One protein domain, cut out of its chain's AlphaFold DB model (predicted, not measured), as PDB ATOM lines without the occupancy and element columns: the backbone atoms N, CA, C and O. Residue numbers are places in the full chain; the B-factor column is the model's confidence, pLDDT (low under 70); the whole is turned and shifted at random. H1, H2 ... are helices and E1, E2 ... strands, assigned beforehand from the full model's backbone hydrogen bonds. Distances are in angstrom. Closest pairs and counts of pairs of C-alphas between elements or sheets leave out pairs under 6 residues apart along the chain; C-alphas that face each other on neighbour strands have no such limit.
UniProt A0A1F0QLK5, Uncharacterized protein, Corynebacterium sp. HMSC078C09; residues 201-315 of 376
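What this domain is: This is residues 201 to 315 of the 376 residues of an uncharacterized protein of Corynebacterium sp. HMSC078C09 (UniProt A0A1F0QLK5). One sheet of seven strands, twisted, is curled like part of a barrel and left open between its edge strands E3 and E4; the one named helix, H1, lies at that opening, near both edges. Helix and sheet make two layers, the helix on one face of the sheet. The printed part has 115 residues with E1, E2, H1, E3, E4, E5, E6 and E7 along the chain; the mixed sheet runs E3 E6 E7 E1 E2 E5 E4, and the class is mixed, helices and strands. The whole is compact and rounded, with a radius of gyration of the C-alphas of 13.6 A and spans of 36 by 33 by 24 A.

How they stand to each other: Start at E1, residues 211 to 220, which bends by 51 degrees at residue 216. Its residues 217 to 220 pair with E2, residues 223 to 227, as a hairpin; look for N 218 and O 225, 2.8 A apart. H1, residues 230 to 241, is on the sheet at a height of 7.3 A, over none of the strands; every O i to N i+4 pair in it is within hydrogen-bond range. H1 is near E3, residues 248 to 253, and E4, residues 264 to 268, which are apart from each other. E4 and E5, residues 273 to 277, form a hairpin, with N 266 and O 275 at 2.8 A; E5 is antiparallel to E2, with N 224 and O 276 at 2.8 A. E6, residues 288 to 294, is antiparallel to E3, with N 251 and O 291 at 2.8 A, and forms a hairpin with E7, residues 300 to 307, with N 290 and O 304 at 2.8 A. E7 is parallel to E1 over residues 211 to 216, with N 215 and O 305 at 2.8 A.

Where its parts are: Find C-alpha 211 at (31.119, -33.590, 32.510); from there E1 runs 27.3 A. E2 is 13.4 A long, H1 16.7 A, E3 15.8 A, E4 13.3 A, E5 13.0 A and E6 20.1 A. E7 runs 19.7 A to C-alpha 307 at (41.262, -47.018, 31.998).

The domain as a whole: The C-alphas of Asp 296 and Thr 310, the two farthest apart, are 38.4 A apart. The printed part has no cut, and no link is long. Look for pLDDT under 70 at residues 229 to 246, 269 to 270 and 315.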
ATOM      1  N   GLY A 201      32.013 -41.462  16.794       83.00
ATOM      2  CA  GLY A 201      31.304 -41.228  18.054       83.00
ATOM      3  C   GLY A 201      31.164 -39.759  18.455       83.00
ATOM      4  O   GLY A 201      30.292 -39.431  19.261       83.00
ATOM      5  N   TRP A 202      31.989 -38.879  17.886       83.50
ATOM      6  CA  TRP A 202      32.033 -37.452  18.220       83.50
ATOM      7  C   TRP A 202      31.521 -36.542  17.099       83.50
ATOM      8  O   TRP A 202      31.433 -35.330  17.277       83.50
ATOM      9  N   GLU A 203      31.157 -37.101  15.942       85.31
ATOM     10  CA  GLU A 203      30.683 -36.312  14.808       85.31
ATOM     11  C   GLU A 203      29.355 -35.613  15.136       85.31
ATOM     12  O   GLU A 203      28.361 -36.251  15.480       85.31
ATOM     13  N   GLY A 204      29.346 -34.281  15.027       81.69
ATOM     14  CA  GLY A 204      28.160 -33.464  15.290       81.69
ATOM     15  C   GLY A 204      27.766 -33.357  16.765       81.69
ATOM     16  O   GLY A 204      26.668 -32.879  17.043       81.69
ATOM     17  N   ILE A 205      28.632 -33.784  17.691       87.06
ATOM     18  CA  ILE A 205      28.389 -33.699  19.132       87.06
ATOM     19  C   ILE A 205      29.012 -32.427  19.704       87.06
ATOM     20  O   ILE A 205      30.202 -32.184  19.523       87.06
ATOM     21  N   ASP A 206      28.209 -31.629  20.410       84.81
ATOM     22  CA  ASP A 206      28.717 -30.511  21.212       84.81
ATOM     23  C   ASP A 206      29.136 -31.012  22.594       84.81
ATOM     24  O   ASP A 206      28.332 -31.587  23.330       84.81
ATOM     25  N   ASP A 207      30.387 -30.774  22.964       83.31
ATOM     26  CA  ASP A 207      30.952 -31.211  24.237       83.31
ATOM     27  C   ASP A 207      31.451 -30.061  25.124       83.31
ATOM     28  O   ASP A 207      32.083 -30.272  26.163       83.31
ATOM     29  N   SER A 208      31.082 -28.827  24.772       81.19
ATOM     30  CA  SER A 208      31.525 -27.611  25.463       81.19
ATOM     31  C   SER A 208      31.126 -27.557  26.946       81.19
ATOM     32  O   SER A 208      31.774 -26.869  27.733       81.19
ATOM     33  N   ASN A 209      30.055 -28.257  27.336       80.12
ATOM     34  CA  ASN A 209      29.534 -28.309  28.711       80.12
ATOM     35  C   ASN A 209      29.518 -29.735  29.290       80.12
ATOM     36  O   ASN A 209      28.779 -30.020  30.234       80.12
ATOM     37  N   THR A 210      30.301 -30.647  28.716       82.12
ATOM     38  CA  THR A 210      30.315 -32.050  29.130       82.12
ATOM     39  C   THR A 210      31.014 -32.247  30.469       82.12
ATOM     40  O   THR A 210      32.095 -31.716  30.719       82.12
ATOM     41  N   SER A 211      30.427 -33.081  31.329       77.88
ATOM     42  CA  SER A 211      31.119 -33.590  32.510       77.88
ATOM     43  C   SER A 211      31.981 -34.798  32.141       77.88
ATOM     44  O   SER A 211      31.505 -35.717  31.480       77.88
ATOM     45  N   TYR A 212      33.237 -34.826  32.587       80.25
ATOM     46  CA  TYR A 212      34.144 -35.953  32.368       80.25
ATOM     47  C   TYR A 212      34.403 -36.694  33.670       80.25
ATOM     48  O   TYR A 212      34.637 -36.086  34.717       80.25
ATOM     49  N   VAL A 213      34.370 -38.019  33.596       78.06
ATOM     50  CA  VAL A 213      34.646 -38.902  34.723       78.06
ATOM     51  C   VAL A 213      35.630 -39.970  34.277       78.06
ATOM     52  O   VAL A 213      35.307 -40.792  33.427       78.06
ATOM     53  N   ASN A 214      36.808 -40.001  34.892       80.31
ATOM     54  CA  ASN A 214      37.773 -41.075  34.680       80.31
ATOM     55  C   ASN A 214      37.634 -42.091  35.808       80.31
ATOM     56  O   ASN A 214      37.567 -41.726  36.986       80.31
ATOM     57  N   LEU A 215      37.571 -43.360  35.440       81.81
ATOM     58  CA  LEU A 215      37.462 -44.475  36.360       81.81
ATOM     59  C   LEU A 215      38.594 -45.448  36.072       81.81
ATOM     60  O   LEU A 215      38.766 -45.899  34.938       81.81
ATOM     61  N   GLU A 216      39.329 -45.806  37.117       84.12
ATOM     62  CA  GLU A 216      40.210 -46.962  37.043       84.12
ATOM     63  C   GLU A 216      39.361 -48.225  36.897       84.12
ATOM     64  O   GLU A 216      38.375 -48.441  37.618       84.12
ATOM     65  N   SER A 217      39.747 -49.056  35.943       87.94
ATOM     66  CA  SER A 217      39.104 -50.323  35.656       87.94
ATOM     67  C   SER A 217      40.124 -51.455  35.617       87.94
ATOM     68  O   SER A 217      41.336 -51.260  35.648       87.94
ATOM     69  N   THR A 218      39.621 -52.677  35.594       92.00
ATOM     70  CA  THR A 218      40.396 -53.875  35.294       92.00
ATOM     71  C   THR A 218      39.754 -54.536  34.094       92.00
ATOM     72  O   THR A 218      38.545 -54.783  34.096       92.00
ATOM     73  N   ILE A 219      40.559 -54.805  33.074       91.38
ATOM     74  CA  ILE A 219      40.142 -55.553  31.897       91.38
ATOM     75  C   ILE A 219      40.568 -57.011  32.097       91.38
ATOM     76  O   ILE A 219      41.741 -57.306  32.313       91.38
ATOM     77  N   ASP A 220      39.634 -57.949  32.008       90.56
ATOM     78  CA  ASP A 220      39.925 -59.385  32.016       90.56
ATOM     79  C   ASP A 220      39.154 -60.062  30.880       90.56
ATOM     80  O   ASP A 220      37.925 -60.145  30.892       90.56
ATOM     81  N   GLY A 221      39.887 -60.470  29.841       89.81
ATOM     82  CA  GLY A 221      39.307 -60.983  28.603       89.81
ATOM     83  C   GLY A 221      38.304 -60.001  27.994       89.81
ATOM     84  O   GLY A 221      38.676 -58.941  27.511       89.81
ATOM     85  N   GLN A 222      37.022 -60.364  28.033       91.44
ATOM     86  CA  GLN A 222      35.911 -59.614  27.427       91.44
ATOM     87  C   GLN A 222      35.207 -58.682  28.425       91.44
ATOM     88  O   GLN A 222      34.183 -58.076  28.098       91.44
ATOM     89  N   THR A 223      35.703 -58.604  29.658       92.19
ATOM     90  CA  THR A 223      35.029 -57.912  30.753       92.19
ATOM     91  C   THR A 223      35.846 -56.722  31.231       92.19
ATOM     92  O   THR A 223      37.042 -56.840  31.481       92.19
ATOM     93  N   ILE A 224      35.181 -55.579  31.398       91.56
ATOM     94  CA  ILE A 224      35.715 -54.402  32.083       91.56
ATOM     95  C   ILE A 224      35.000 -54.285  33.422       91.56
ATOM     96  O   ILE A 224      33.774 -54.182  33.459       91.56
ATOM     97  N   THR A 225      35.748 -54.247  34.516       92.00
ATOM     98  CA  THR A 225      35.202 -54.026  35.857       92.00
ATOM     99  C   THR A 225      35.757 -52.733  36.425       92.00
ATOM    100  O   THR A 225      36.969 -52.561  36.494       92.00
ATOM    101  N   ALA A 226      34.886 -51.830  36.866       88.00
ATOM    102  CA  ALA A 226      35.289 -50.588  37.515       88.00
ATOM    103  C   ALA A 226      34.554 -50.377  38.830       88.00
ATOM    104  O   ALA A 226      33.356 -50.651  38.954       88.00
ATOM    105  N   LYS A 227      35.284 -49.850  39.814       77.44
ATOM    106  CA  LYS A 227      34.706 -49.424  41.086       77.44
ATOM    107  C   LYS A 227      34.233 -47.986  40.966       77.44
ATOM    108  O   LYS A 227      34.980 -47.106  40.549       77.44
ATOM    109  N   LEU A 228      32.991 -47.753  41.360       73.19
ATOM    110  CA  LEU A 228      32.367 -46.442  41.349       73.19
ATOM    111  C   LEU A 228      32.487 -45.799  42.734       73.19
ATOM    112  O   LEU A 228      32.220 -46.429  43.761       73.19
ATOM    113  N   GLY A 229      32.824 -44.510  42.777       62.97
ATOM    114  CA  GLY A 229      32.624 -43.706  43.980       62.97
ATOM    115  C   GLY A 229      31.133 -43.583  44.309       62.97
ATOM    116  O   GLY A 229      30.288 -43.650  43.420       62.97
ATOM    117  N   LEU A 230      30.780 -43.355  45.580       57.50
ATOM    118  CA  LEU A 230      29.378 -43.308  46.033       57.50
ATOM    119  C   LEU A 230      28.517 -42.316  45.225       57.50
ATOM    120  O   LEU A 230      27.435 -42.666  44.764       57.50
ATOM    121  N   LYS A 231      29.026 -41.096  45.000       64.50
ATOM    122  CA  LYS A 231      28.350 -40.071  44.189       64.50
ATOM    123  C   LYS A 231      28.190 -40.510  42.729       64.50
ATOM    124  O   LYS A 231      27.134 -40.296  42.152       64.50
ATOM    125  N   GLN A 232      29.223 -41.121  42.149       64.00
ATOM    126  CA  GLN A 232      29.217 -41.581  40.757       64.00
ATOM    127  C   GLN A 232      28.249 -42.748  40.573       64.00
ATOM    128  O   GLN A 232      27.505 -42.758  39.607       64.00
ATOM    129  N   ALA A 233      28.212 -43.689  41.520       62.00
ATOM    130  CA  ALA A 233      27.269 -44.800  41.520       62.00
ATOM    131  C   ALA A 233      25.820 -44.306  41.587       62.00
ATOM    132  O   ALA A 233      25.003 -44.768  40.802       62.00
ATOM    133  N   LEU A 234      25.515 -43.342  42.463       64.81
ATOM    134  CA  LEU A 234      24.179 -42.742  42.577       64.81
ATOM    135  C   LEU A 234      23.785 -41.941  41.327       64.81
ATOM    136  O   LEU A 234      22.688 -42.135  40.808       64.81
ATOM    137  N   ASP A 235      24.669 -41.073  40.824       67.88
ATOM    138  CA  ASP A 235      24.409 -40.248  39.634       67.88
ATOM    139  C   ASP A 235      24.231 -41.118  38.382       67.88
ATOM    140  O   ASP A 235      23.224 -41.014  37.681       67.88
ATOM    141  N   LEU A 236      25.151 -42.060  38.151       67.56
ATOM    142  CA  LEU A 236      25.050 -43.010  37.047       67.56
ATOM    143  C   LEU A 236      23.802 -43.881  37.182       67.56
ATOM    144  O   LEU A 236      23.082 -44.053  36.206       67.56
ATOM    145  N   TYR A 237      23.498 -44.399  38.372       68.12
ATOM    146  CA  TYR A 237      22.315 -45.229  38.586       68.12
ATOM    147  C   TYR A 237      21.012 -44.491  38.274       68.12
ATOM    148  O   TYR A 237      20.150 -45.043  37.587       68.12
ATOM    149  N   ASN A 238      20.881 -43.249  38.743       68.19
ATOM    150  CA  ASN A 238      19.701 -42.433  38.479       68.19
ATOM    151  C   ASN A 238      19.565 -42.141  36.982       68.19
ATOM    152  O   ASN A 238      18.509 -42.401  36.409       68.19
ATOM    153  N   ARG A 239      20.652 -41.731  36.321       67.81
ATOM    154  CA  ARG A 239      20.652 -41.503  34.867       67.81
ATOM    155  C   ARG A 239      20.357 -42.772  34.072       67.81
ATOM    156  O   ARG A 239      19.666 -42.721  33.066       67.81
ATOM    157  N   PHE A 240      20.850 -43.929  34.513       68.81
ATOM    158  CA  PHE A 240      20.617 -45.197  33.820       68.81
ATOM    159  C   PHE A 240      19.166 -45.666  33.882       68.81
ATOM    160  O   PHE A 240      18.710 -46.323  32.947       68.81
ATOM    161  N   LYS A 241      18.455 -45.352  34.966       65.06
ATOM    162  CA  LYS A 241      17.025 -45.654  35.103       65.06
ATOM    163  C   LYS A 241      16.150 -44.776  34.222       65.06
ATOM    164  O   LYS A 241      15.109 -45.239  33.780       65.06
ATOM    165  N   HIS A 242      16.590 -43.551  33.969       64.06
ATOM    166  CA  HIS A 242      15.817 -42.541  33.262       64.06
ATOM    167  C   HIS A 242      16.391 -42.206  31.880       64.06
ATOM    168  O   HIS A 242      16.053 -41.177  31.320       64.06
ATOM    169  N   LEU A 243      17.208 -43.081  31.269       63.81
ATOM    170  CA  LEU A 243      17.792 -42.816  29.940       63.81
ATOM    171  C   LEU A 243      16.727 -42.439  28.896       63.81
ATOM    172  O   LEU A 243      16.929 -41.543  28.078       63.81
ATOM    173  N   GLU A 244      15.590 -43.131  28.901       61.47
ATOM    174  CA  GLU A 244      14.511 -42.881  27.943       61.47
ATOM    175  C   GLU A 244      13.661 -41.664  28.325       61.47
ATOM    176  O   GLU A 244      13.296 -40.899  27.433       61.47
ATOM    177  N   ASP A 245      13.439 -41.448  29.623       58.97
ATOM    178  CA  ASP A 245      12.618 -40.360  30.168       58.97
ATOM    179  C   ASP A 245      13.329 -38.995  30.123       58.97
ATOM    180  O   ASP A 245      12.690 -37.972  29.884       58.97
ATOM    181  N   ASP A 246      14.655 -38.983  30.282       63.81
ATOM    182  CA  ASP A 246      15.486 -37.772  30.328       63.81
ATOM    183  C   ASP A 246      15.928 -37.305  28.930       63.81
ATOM    184  O   ASP A 246      16.683 -36.346  28.791       63.81
ATOM    185  N   GLY A 247      15.501 -37.994  27.864       73.31
ATOM    186  CA  GLY A 247      15.905 -37.647  26.501       73.31
ATOM    187  C   GLY A 247      17.390 -37.904  26.218       73.31
ATOM    188  O   GLY A 247      17.933 -37.372  25.252       73.31
ATOM    189  N   VAL A 248      18.059 -38.754  27.002       79.81
ATOM    190  CA  VAL A 248      19.494 -39.053  26.866       79.81
ATOM    191  C   VAL A 248      19.710 -40.379  26.124       79.81
ATOM    192  O   VAL A 248      18.906 -41.308  26.168       79.81
ATOM    193  N   THR A 249      20.798 -40.486  25.370       83.62
ATOM    194  CA  THR A 249      21.257 -41.727  24.734       83.62
ATOM    195  C   THR A 249      22.598 -42.112  25.312       83.62
ATOM    196  O   THR A 249      23.549 -41.338  25.218       83.62
ATOM    197  N   LEU A 250      22.699 -43.326  25.846       86.44
ATOM    198  CA  LEU A 250      23.990 -43.909  26.178       86.44
ATOM    199  C   LEU A 250      24.592 -44.589  24.949       86.44
ATOM    200  O   LEU A 250      23.937 -45.406  24.302       86.44
ATOM    201  N   ARG A 251      25.857 -44.287  24.672       87.31
ATOM    202  CA  ARG A 251      26.645 -44.865  23.584       87.31
ATOM    203  C   ARG A 251      27.952 -45.414  24.143       87.31
ATOM    204  O   ARG A 251      28.510 -44.857  25.088       87.31
ATOM    205  N   TYR A 252      28.431 -46.494  23.544       90.31
ATOM    206  CA  TYR A 252      29.696 -47.128  23.892       90.31
ATOM    207  C   TYR A 252      30.691 -46.884  22.774       90.31
ATOM    208  O   TYR A 252      30.367 -47.126  21.609       90.31
ATOM    209  N   LEU A 253      31.869 -46.391  23.131       87.12
ATOM    210  CA  LEU A 253      32.929 -46.045  22.204       87.12
ATOM    211  C   LEU A 253      34.229 -46.731  22.623       87.12
ATOM    212  O   LEU A 253      34.500 -46.915  23.813       87.12
ATOM    213  N   ASN A 254      35.034 -47.090  21.636       86.56
ATOM    214  CA  ASN A 254      36.372 -47.607  21.864       86.56
ATOM    215  C   ASN A 254      37.410 -46.471  21.982       86.56
ATOM    216  O   ASN A 254      37.043 -45.292  21.971       86.56
ATOM    217  N   ALA A 255      38.696 -46.814  22.097       85.25
ATOM    218  CA  ALA A 255      39.770 -45.834  22.289       85.25
ATOM    219  C   ALA A 255      39.894 -44.838  21.120       85.25
ATOM    220  O   ALA A 255      40.238 -43.676  21.334       85.25
ATOM    221  N   GLU A 256      39.550 -45.256  19.900       82.62
ATOM    222  CA  GLU A 256      39.555 -44.401  18.705       82.62
ATOM    223  C   GLU A 256      38.275 -43.562  18.555       82.62
ATOM    224  O   GLU A 256      38.164 -42.786  17.603       82.62
ATOM    225  N   GLY A 257      37.312 -43.705  19.474       83.12
ATOM    226  CA  GLY A 257      36.017 -43.025  19.434       83.12
ATOM    227  C   GLY A 257      35.026 -43.642  18.444       83.12
ATOM    228  O   GLY A 257      34.089 -42.972  18.003       83.12
ATOM    229  N   GLU A 258      35.214 -44.906  18.073       85.00
ATOM    230  CA  GLU A 258      34.312 -45.666  17.209       85.00
ATOM    231  C   GLU A 258      33.246 -46.396  18.034       85.00
ATOM    232  O   GLU A 258      33.502 -46.839  19.151       85.00
ATOM    233  N   PHE A 259      32.035 -46.539  17.485       86.25
ATOM    234  CA  PHE A 259      30.931 -47.205  18.179       86.25
ATOM    235  C   PHE A 259      31.194 -48.692  18.416       86.25
ATOM    236  O   PHE A 259      31.560 -49.424  17.496       86.25
ATOM    237  N   VAL A 260      30.900 -49.136  19.636       84.69
ATOM    238  CA  VAL A 260      30.923 -50.543  20.034       84.69
ATOM    239  C   VAL A 260      29.493 -51.011  20.284       84.69
ATOM    240  O   VAL A 260      28.784 -50.489  21.146       84.69
ATOM    241  N   GLU A 261      29.058 -52.016  19.533       85.25
ATOM    242  CA  GLU A 261      27.719 -52.591  19.658       85.25
ATOM    243  C   GLU A 261      27.713 -53.830  20.563       85.25
ATOM    244  O   GLU A 261      28.711 -54.533  20.713       85.25
ATOM    245  N   GLY A 262      26.560 -54.125  21.170       81.31
ATOM    246  CA  GLY A 262      26.350 -55.378  21.903       81.31
ATOM    247  C   GLY A 262      26.998 -55.464  23.289       81.31
ATOM    248  O   GLY A 262      26.940 -56.528  23.904       81.31
ATOM    249  N   VAL A 263      27.568 -54.371  23.810       88.56
ATOM    250  CA  VAL A 263      28.110 -54.322  25.175       88.56
ATOM    251  C   VAL A 263      26.979 -54.479  26.188       88.56
ATOM    252  O   VAL A 263      26.057 -53.660  26.266       88.56
ATOM    253  N   LYS A 264      27.061 -55.534  26.998       87.88
ATOM    254  CA  LYS A 264      26.167 -55.740  28.138       87.88
ATOM    255  C   LYS A 264      26.733 -55.019  29.344       87.88
ATOM    256  O   LYS A 264      27.913 -55.152  29.650       87.88
ATOM    257  N   ARG A 265      25.881 -54.286  30.046       86.44
ATOM    258  CA  ARG A 265      26.246 -53.573  31.267       86.44
ATOM    259  C   ARG A 265      25.491 -54.158  32.445       86.44
ATOM    260  O   ARG A 265      24.273 -54.308  32.385       86.44
ATOM    261  N   GLU A 266      26.217 -54.385  33.524       83.50
ATOM    262  CA  GLU A 266      25.694 -54.743  34.830       83.50
ATOM    263  C   GLU A 266      26.231 -53.762  35.871       83.50
ATOM    264  O   GLU A 266      27.367 -53.292  35.784       83.50
ATOM    265  N   ILE A 267      25.389 -53.407  36.837       76.62
ATOM    266  CA  ILE A 267      25.764 -52.531  37.942       76.62
ATOM    267  C   ILE A 267      25.329 -53.210  39.220       76.62
ATOM    268  O   ILE A 267      24.134 -53.366  39.482       76.62
ATOM    269  N   ASP A 268      26.314 -53.560  40.024       72.94
ATOM    270  CA  ASP A 268      26.114 -54.051  41.366       72.94
ATOM    271  C   ASP A 268      26.128 -52.852  42.322       72.94
ATOM    272  O   ASP A 268      27.147 -52.186  42.531       72.94
ATOM    273  N   LYS A 269      24.950 -52.542  42.869       65.75
ATOM    274  CA  LYS A 269      24.755 -51.385  43.746       65.75
ATOM    275  C   LYS A 269      25.378 -51.568  45.128       65.75
ATOM    276  O   LYS A 269      25.910 -50.594  45.656       65.75
ATOM    277  N   GLY A 270      25.356 -52.784  45.674       67.06
ATOM    278  CA  GLY A 270      25.902 -53.073  47.003       67.06
ATOM    279  C   GLY A 270      27.426 -52.956  47.022       67.06
ATOM    280  O   GLY A 270      28.013 -52.278  47.866       67.06
ATOM    281  N   SER A 271      28.085 -53.529  46.016       70.12
ATOM    282  CA  SER A 271      29.539 -53.447  45.855       70.12
ATOM    283  C   SER A 271      30.015 -52.163  45.167       70.12
ATOM    284  O   SER A 271      31.211 -51.865  45.214       70.12
ATOM    285  N   ARG A 272      29.099 -51.371  44.584       75.44
ATOM    286  CA  ARG A 272      29.383 -50.176  43.758       75.44
ATOM    287  C   ARG A 272      30.305 -50.511  42.591       75.44
ATOM    288  O   ARG A 272      31.246 -49.778  42.283       75.44
ATOM    289  N   THR A 273      30.030 -51.639  41.957       78.88
ATOM    290  CA  THR A 273      30.827 -52.149  40.850       78.88
ATOM    291  C   THR A 273      30.021 -52.042  39.570       78.88
ATOM    292  O   THR A 273      28.856 -52.428  39.524       78.88
ATOM    293  N   MET A 274      30.642 -51.522  38.519       84.81
ATOM    294  CA  MET A 274      30.109 -51.597  37.168       84.81
ATOM    295  C   MET A 274      30.909 -52.620  36.377       84.81
ATOM    296  O   MET A 274      32.140 -52.568  36.354       84.81
ATOM    297  N   THR A 275      30.192 -53.506  35.701       91.06
ATOM    298  CA  THR A 275      30.754 -54.545  34.847       91.06
ATOM    299  C   THR A 275      30.231 -54.357  33.430       91.06
ATOM    300  O   THR A 275      29.022 -54.327  33.199       91.06
ATOM    301  N   LEU A 276      31.139 -54.231  32.468       90.06
ATOM    302  CA  LEU A 276      30.833 -54.221  31.042       90.06
ATOM    303  C   LEU A 276      31.327 -55.523  30.430       90.06
ATOM    304  O   LEU A 276      32.465 -55.910  30.661       90.06
ATOM    305  N   THR A 277      30.483 -56.194  29.658       92.38
ATOM    306  CA  THR A 277      30.813 -57.442  28.968       92.38
ATOM    307  C   THR A 277      30.648 -57.244  27.472       92.38
ATOM    308  O   THR A 277      29.557 -56.912  26.998       92.38
ATOM    309  N   TYR A 278      31.736 -57.439  26.741       89.62
ATOM    310  CA  TYR A 278      31.770 -57.367  25.289       89.62
ATOM    311  C   TYR A 278      31.082 -58.575  24.632       89.62
ATOM    312  O   TYR A 278      30.911 -59.616  25.271       89.62
ATOM    313  N   PRO A 279      30.656 -58.452  23.360       86.06
ATOM    314  CA  PRO A 279      30.180 -59.598  22.597       86.06
ATOM    315  C   PRO A 279      31.300 -60.631  22.391       86.06
ATOM    316  O   PRO A 279      32.480 -60.285  22.318       86.06
ATOM    317  N   GLU A 280      30.920 -61.906  22.259       80.06
ATOM    318  CA  GLU A 280      31.886 -62.999  22.115       80.06
ATOM    319  C   GLU A 280      32.840 -62.780  20.931       80.06
ATOM    320  O   GLU A 280      32.414 -62.514  19.806       80.06
ATOM    321  N   GLY A 281      34.141 -62.944  21.187       78.69
ATOM    322  CA  GLY A 281      35.194 -62.811  20.177       78.69
ATOM    323  C   GLY A 281      35.744 -61.394  19.986       78.69
ATOM    324  O   GLY A 281      36.613 -61.220  19.133       78.69
ATOM    325  N   ALA A 282      35.286 -60.414  20.768       81.94
ATOM    326  CA  ALA A 282      35.843 -59.062  20.815       81.94
ATOM    327  C   ALA A 282      36.439 -58.762  22.200       81.94
ATOM    328  O   ALA A 282      35.861 -59.135  23.218       81.94
ATOM    329  N   GLU A 283      37.577 -58.071  22.238       85.75
ATOM    330  CA  GLU A 283      38.184 -57.573  23.478       85.75
ATOM    331  C   GLU A 283      37.992 -56.054  23.585       85.75
ATOM    332  O   GLU A 283      37.942 -55.370  22.560       85.75
ATOM    333  N   PRO A 284      37.842 -55.519  24.807       87.94
ATOM    334  CA  PRO A 284      37.759 -54.088  25.024       87.94
ATOM    335  C   PRO A 284      39.104 -53.401  24.808       87.94
ATOM    336  O   PRO A 284      40.141 -53.867  25.283       87.94
ATOM    337  N   ASP A 285      39.054 -52.239  24.163       87.62
ATOM    338  CA  ASP A 285      40.203 -51.347  24.067       87.62
ATOM    339  C   ASP A 285      40.457 -50.643  25.407       87.62
ATOM    340  O   ASP A 285      39.569 -50.506  26.255       87.62
ATOM    341  N   ASN A 286      41.692 -50.179  25.588       86.94
ATOM    342  CA  ASN A 286      42.098 -49.372  26.731       86.94
ATOM    343  C   ASN A 286      42.547 -47.985  26.236       86.94
ATOM    344  O   ASN A 286      43.550 -47.913  25.530       86.94
ATOM    345  N   PRO A 287      41.872 -46.881  26.581       89.56
ATOM    346  CA  PRO A 287      40.676 -46.810  27.415       89.56
ATOM    347  C   PRO A 287      39.390 -47.208  26.671       89.56
ATOM    348  O   PRO A 287      39.306 -47.133  25.446       89.56
ATOM    349  N   PHE A 288      38.351 -47.533  27.440       89.75
ATOM    350  CA  PHE A 288      36.978 -47.651  26.948       89.75
ATOM    351  C   PHE A 288      36.151 -46.428  27.344       89.75
ATOM    352  O   PHE A 288      36.295 -45.917  28.455       89.75
ATOM    353  N   ILE A 289      35.245 -45.977  26.479       89.25
ATOM    354  CA  ILE A 289      34.515 -44.722  26.668       89.25
ATOM    355  C   ILE A 289      33.002 -44.977  26.657       89.25
ATOM    356  O   ILE A 289      32.448 -45.605  25.758       89.25
ATOM    357  N   MET A 290      32.300 -44.436  27.649       88.38
ATOM    358  CA  MET A 290      30.841 -44.351  27.669       88.38
ATOM    359  C   MET A 290      30.414 -42.896  27.527       88.38
ATOM    360  O   MET A 290      30.866 -42.038  28.281       88.38
ATOM    361  N   GLN A 291      29.511 -42.621  26.596       85.00
ATOM    362  CA  GLN A 291      29.066 -41.269  26.276       85.00
ATOM    363  C   GLN A 291      27.551 -41.153  26.472       85.00
ATOM    364  O   GLN A 291      26.785 -41.936  25.911       85.00
ATOM    365  N   PHE A 292      27.117 -40.166  27.252       87.50
ATOM    366  CA  PHE A 292      25.715 -39.813  27.469       87.50
ATOM    367  C   PHE A 292      25.400 -38.556  26.664       87.50
ATOM    368  O   PHE A 292      25.949 -37.490  26.946       87.50
ATOM    369  N   VAL A 293      24.538 -38.687  25.658       86.56
ATOM    370  CA  VAL A 293      24.223 -37.609  24.715       86.56
ATOM    371  C   VAL A 293      22.753 -37.241  24.779       86.56
ATOM    372  O   VAL A 293      21.895 -38.107  24.610       86.56
ATOM    373  N   ASN A 294      22.465 -35.956  24.937       86.56
ATOM    374  CA  ASN A 294      21.119 -35.422  24.820       86.56
ATOM    375  C   ASN A 294      20.605 -35.567  23.374       86.56
ATOM    376  O   ASN A 294      21.256 -35.124  22.423       86.56
ATOM    377  N   LYS A 295      19.447 -36.206  23.188       84.06
ATOM    378  CA  LYS A 295      18.874 -36.496  21.863       84.06
ATOM    379  C   LYS A 295      18.487 -35.224  21.107       84.06
ATOM    380  O   LYS A 295      18.668 -35.184  19.891       84.06
ATOM    381  N   ASP A 296      18.006 -34.205  21.815       84.94
ATOM    382  CA  ASP A 296      17.459 -32.990  21.207       84.94
ATOM    383  C   ASP A 296      18.561 -32.013  20.798       84.94
ATOM    384  O   ASP A 296      18.523 -31.451  19.704       84.94
ATOM    385  N   THR A 297      19.561 -31.825  21.663       85.31
ATOM    386  CA  THR A 297      20.636 -30.851  21.420       85.31
ATOM    387  C   THR A 297      21.873 -31.457  20.766       85.31
ATOM    388  O   THR A 297      22.740 -30.707  20.325       85.31
ATOM    389  N   GLN A 298      21.972 -32.791  20.707       85.69
ATOM    390  CA  GLN A 298      23.196 -33.513  20.333       85.69
ATOM    391  C   GLN A 298      24.410 -33.092  21.180       85.69
ATOM    392  O   GLN A 298      25.548 -33.153  20.728       85.69
ATOM    393  N   SER A 299      24.180 -32.684  22.431       84.62
ATOM    394  CA  SER A 299      25.254 -32.332  23.361       84.62
ATOM    395  C   SER A 299      25.632 -33.529  24.230       84.62
ATOM    396  O   SER A 299      24.756 -34.238  24.732       84.62
ATOM    397  N   ALA A 300      26.925 -33.755  24.448       84.81
ATOM    398  CA  ALA A 300      27.394 -34.717  25.436       84.81
ATOM    399  C   ALA A 300      27.231 -34.127  26.847       84.81
ATOM    400  O   ALA A 300      27.784 -33.079  27.173       84.81
ATOM    401  N   GLU A 301      26.479 -34.802  27.709       81.06
ATOM    402  CA  GLU A 301      26.244 -34.357  29.089       81.06
ATOM    403  C   GLU A 301      27.247 -34.982  30.063       81.06
ATOM    404  O   GLU A 301      27.675 -34.358  31.037       81.06
ATOM    405  N   LEU A 302      27.633 -36.229  29.794       81.25
ATOM    406  CA  LEU A 302      28.582 -36.984  30.600       81.25
ATOM    407  C   LEU A 302      29.388 -37.928  29.716       81.25
ATOM    408  O   LEU A 302      28.841 -38.630  28.867       81.25
ATOM    409  N   VAL A 303      30.690 -37.976  29.957       84.12
ATOM    410  CA  VAL A 303      31.615 -38.914  29.330       84.12
ATOM    411  C   VAL A 303      32.373 -39.621  30.436       84.12
ATOM    412  O   VAL A 303      33.002 -38.981  31.278       84.12
ATOM    413  N   VAL A 304      32.290 -40.945  30.443       85.56
ATOM    414  CA  VAL A 304      32.980 -41.795  31.406       85.56
ATOM    415  C   VAL A 304      34.065 -42.573  30.680       85.56
ATOM    416  O   VAL A 304      33.756 -43.365  29.791       85.56
ATOM    417  N   THR A 305      35.314 -42.380  31.079       87.88
ATOM    418  CA  THR A 305      36.478 -43.073  30.521       87.88
ATOM    419  C   THR A 305      36.957 -44.126  31.517       87.88
ATOM    420  O   THR A 305      37.274 -43.811  32.662       87.88
ATOM    421  N   LEU A 306      36.995 -45.385  31.091       87.44
ATOM    422  CA  LEU A 306      37.457 -46.539  31.861       87.44
ATOM    423  C   LEU A 306      38.872 -46.891  31.409       87.44
ATOM    424  O   LEU A 306      39.059 -47.282  30.258       87.44
ATOM    425  N   THR A 307      39.847 -46.758  32.305       87.19
ATOM    426  CA  THR A 307      41.262 -47.018  31.998       87.19
ATOM    427  C   THR A 307      41.798 -48.135  32.880       87.19
ATOM    428  O   THR A 307      41.710 -48.046  34.105       87.19
ATOM    429  N   ASP A 308      42.390 -49.156  32.264       89.50
ATOM    430  CA  ASP A 308      43.146 -50.188  32.969       89.50
ATOM    431  C   ASP A 308      44.625 -49.771  33.040       89.50
ATOM    432  O   ASP A 308      45.312 -49.793  32.012       89.50
ATOM    433  N   PRO A 309      45.153 -49.401  34.223       84.94
ATOM    434  CA  PRO A 309      46.536 -48.948  34.362       84.94
ATOM    435  C   PRO A 309      47.562 -50.076  34.166       84.94
ATOM    436  O   PRO A 309      48.764 -49.818  34.101       84.94
ATOM    437  N   THR A 310      47.116 -51.333  34.101       83.25
ATOM    438  CA  THR A 310      47.984 -52.509  33.936       83.25
ATOM    439  C   THR A 310      48.128 -52.958  32.482       83.25
ATOM    440  O   THR A 310      48.930 -53.852  32.197       83.25
ATOM    441  N   ARG A 311      47.391 -52.332  31.555       80.31
ATOM    442  CA  ARG A 311      47.437 -52.611  30.115       80.31
ATOM    443  C   ARG A 311      47.971 -51.427  29.320       80.31
ATOM    444  O   ARG A 311      47.791 -50.277  29.699       80.31
ATOM    445  N   GLU A 312      48.584 -51.720  28.174       81.44
ATOM    446  CA  GLU A 312      48.959 -50.681  27.213       81.44
ATOM    447  C   GLU A 312      47.709 -49.963  26.695       81.44
ATOM    448  O   GLU A 312      46.670 -50.587  26.464       81.44
ATOM    449  N   SER A 313      47.802 -48.644  26.548       79.31
ATOM    450  CA  SER A 313      46.734 -47.847  25.956       79.31
ATOM    451  C   SER A 313      46.793 -47.946  24.430       79.31
ATOM    452  O   SER A 313      47.856 -47.775  23.835       79.31
ATOM    453  N   ALA A 314      45.649 -48.199  23.799       72.06
ATOM    454  CA  ALA A 314      45.473 -48.217  22.349       72.06
ATOM    455  C   ALA A 314      45.557 -46.806  21.736       72.06
ATOM    456  O   ALA A 314      45.975 -46.655  20.591       72.06
ATOM    457  N   SER A 315      45.228 -45.771  22.517       61.56
ATOM    458  CA  SER A 315      45.355 -44.359  22.143       61.56
ATOM    459  C   SER A 315      45.854 -43.514  23.321       61.56
ATOM    460  O   SER A 315      45.659 -43.877  24.482       61.56
TER     461      SER A 315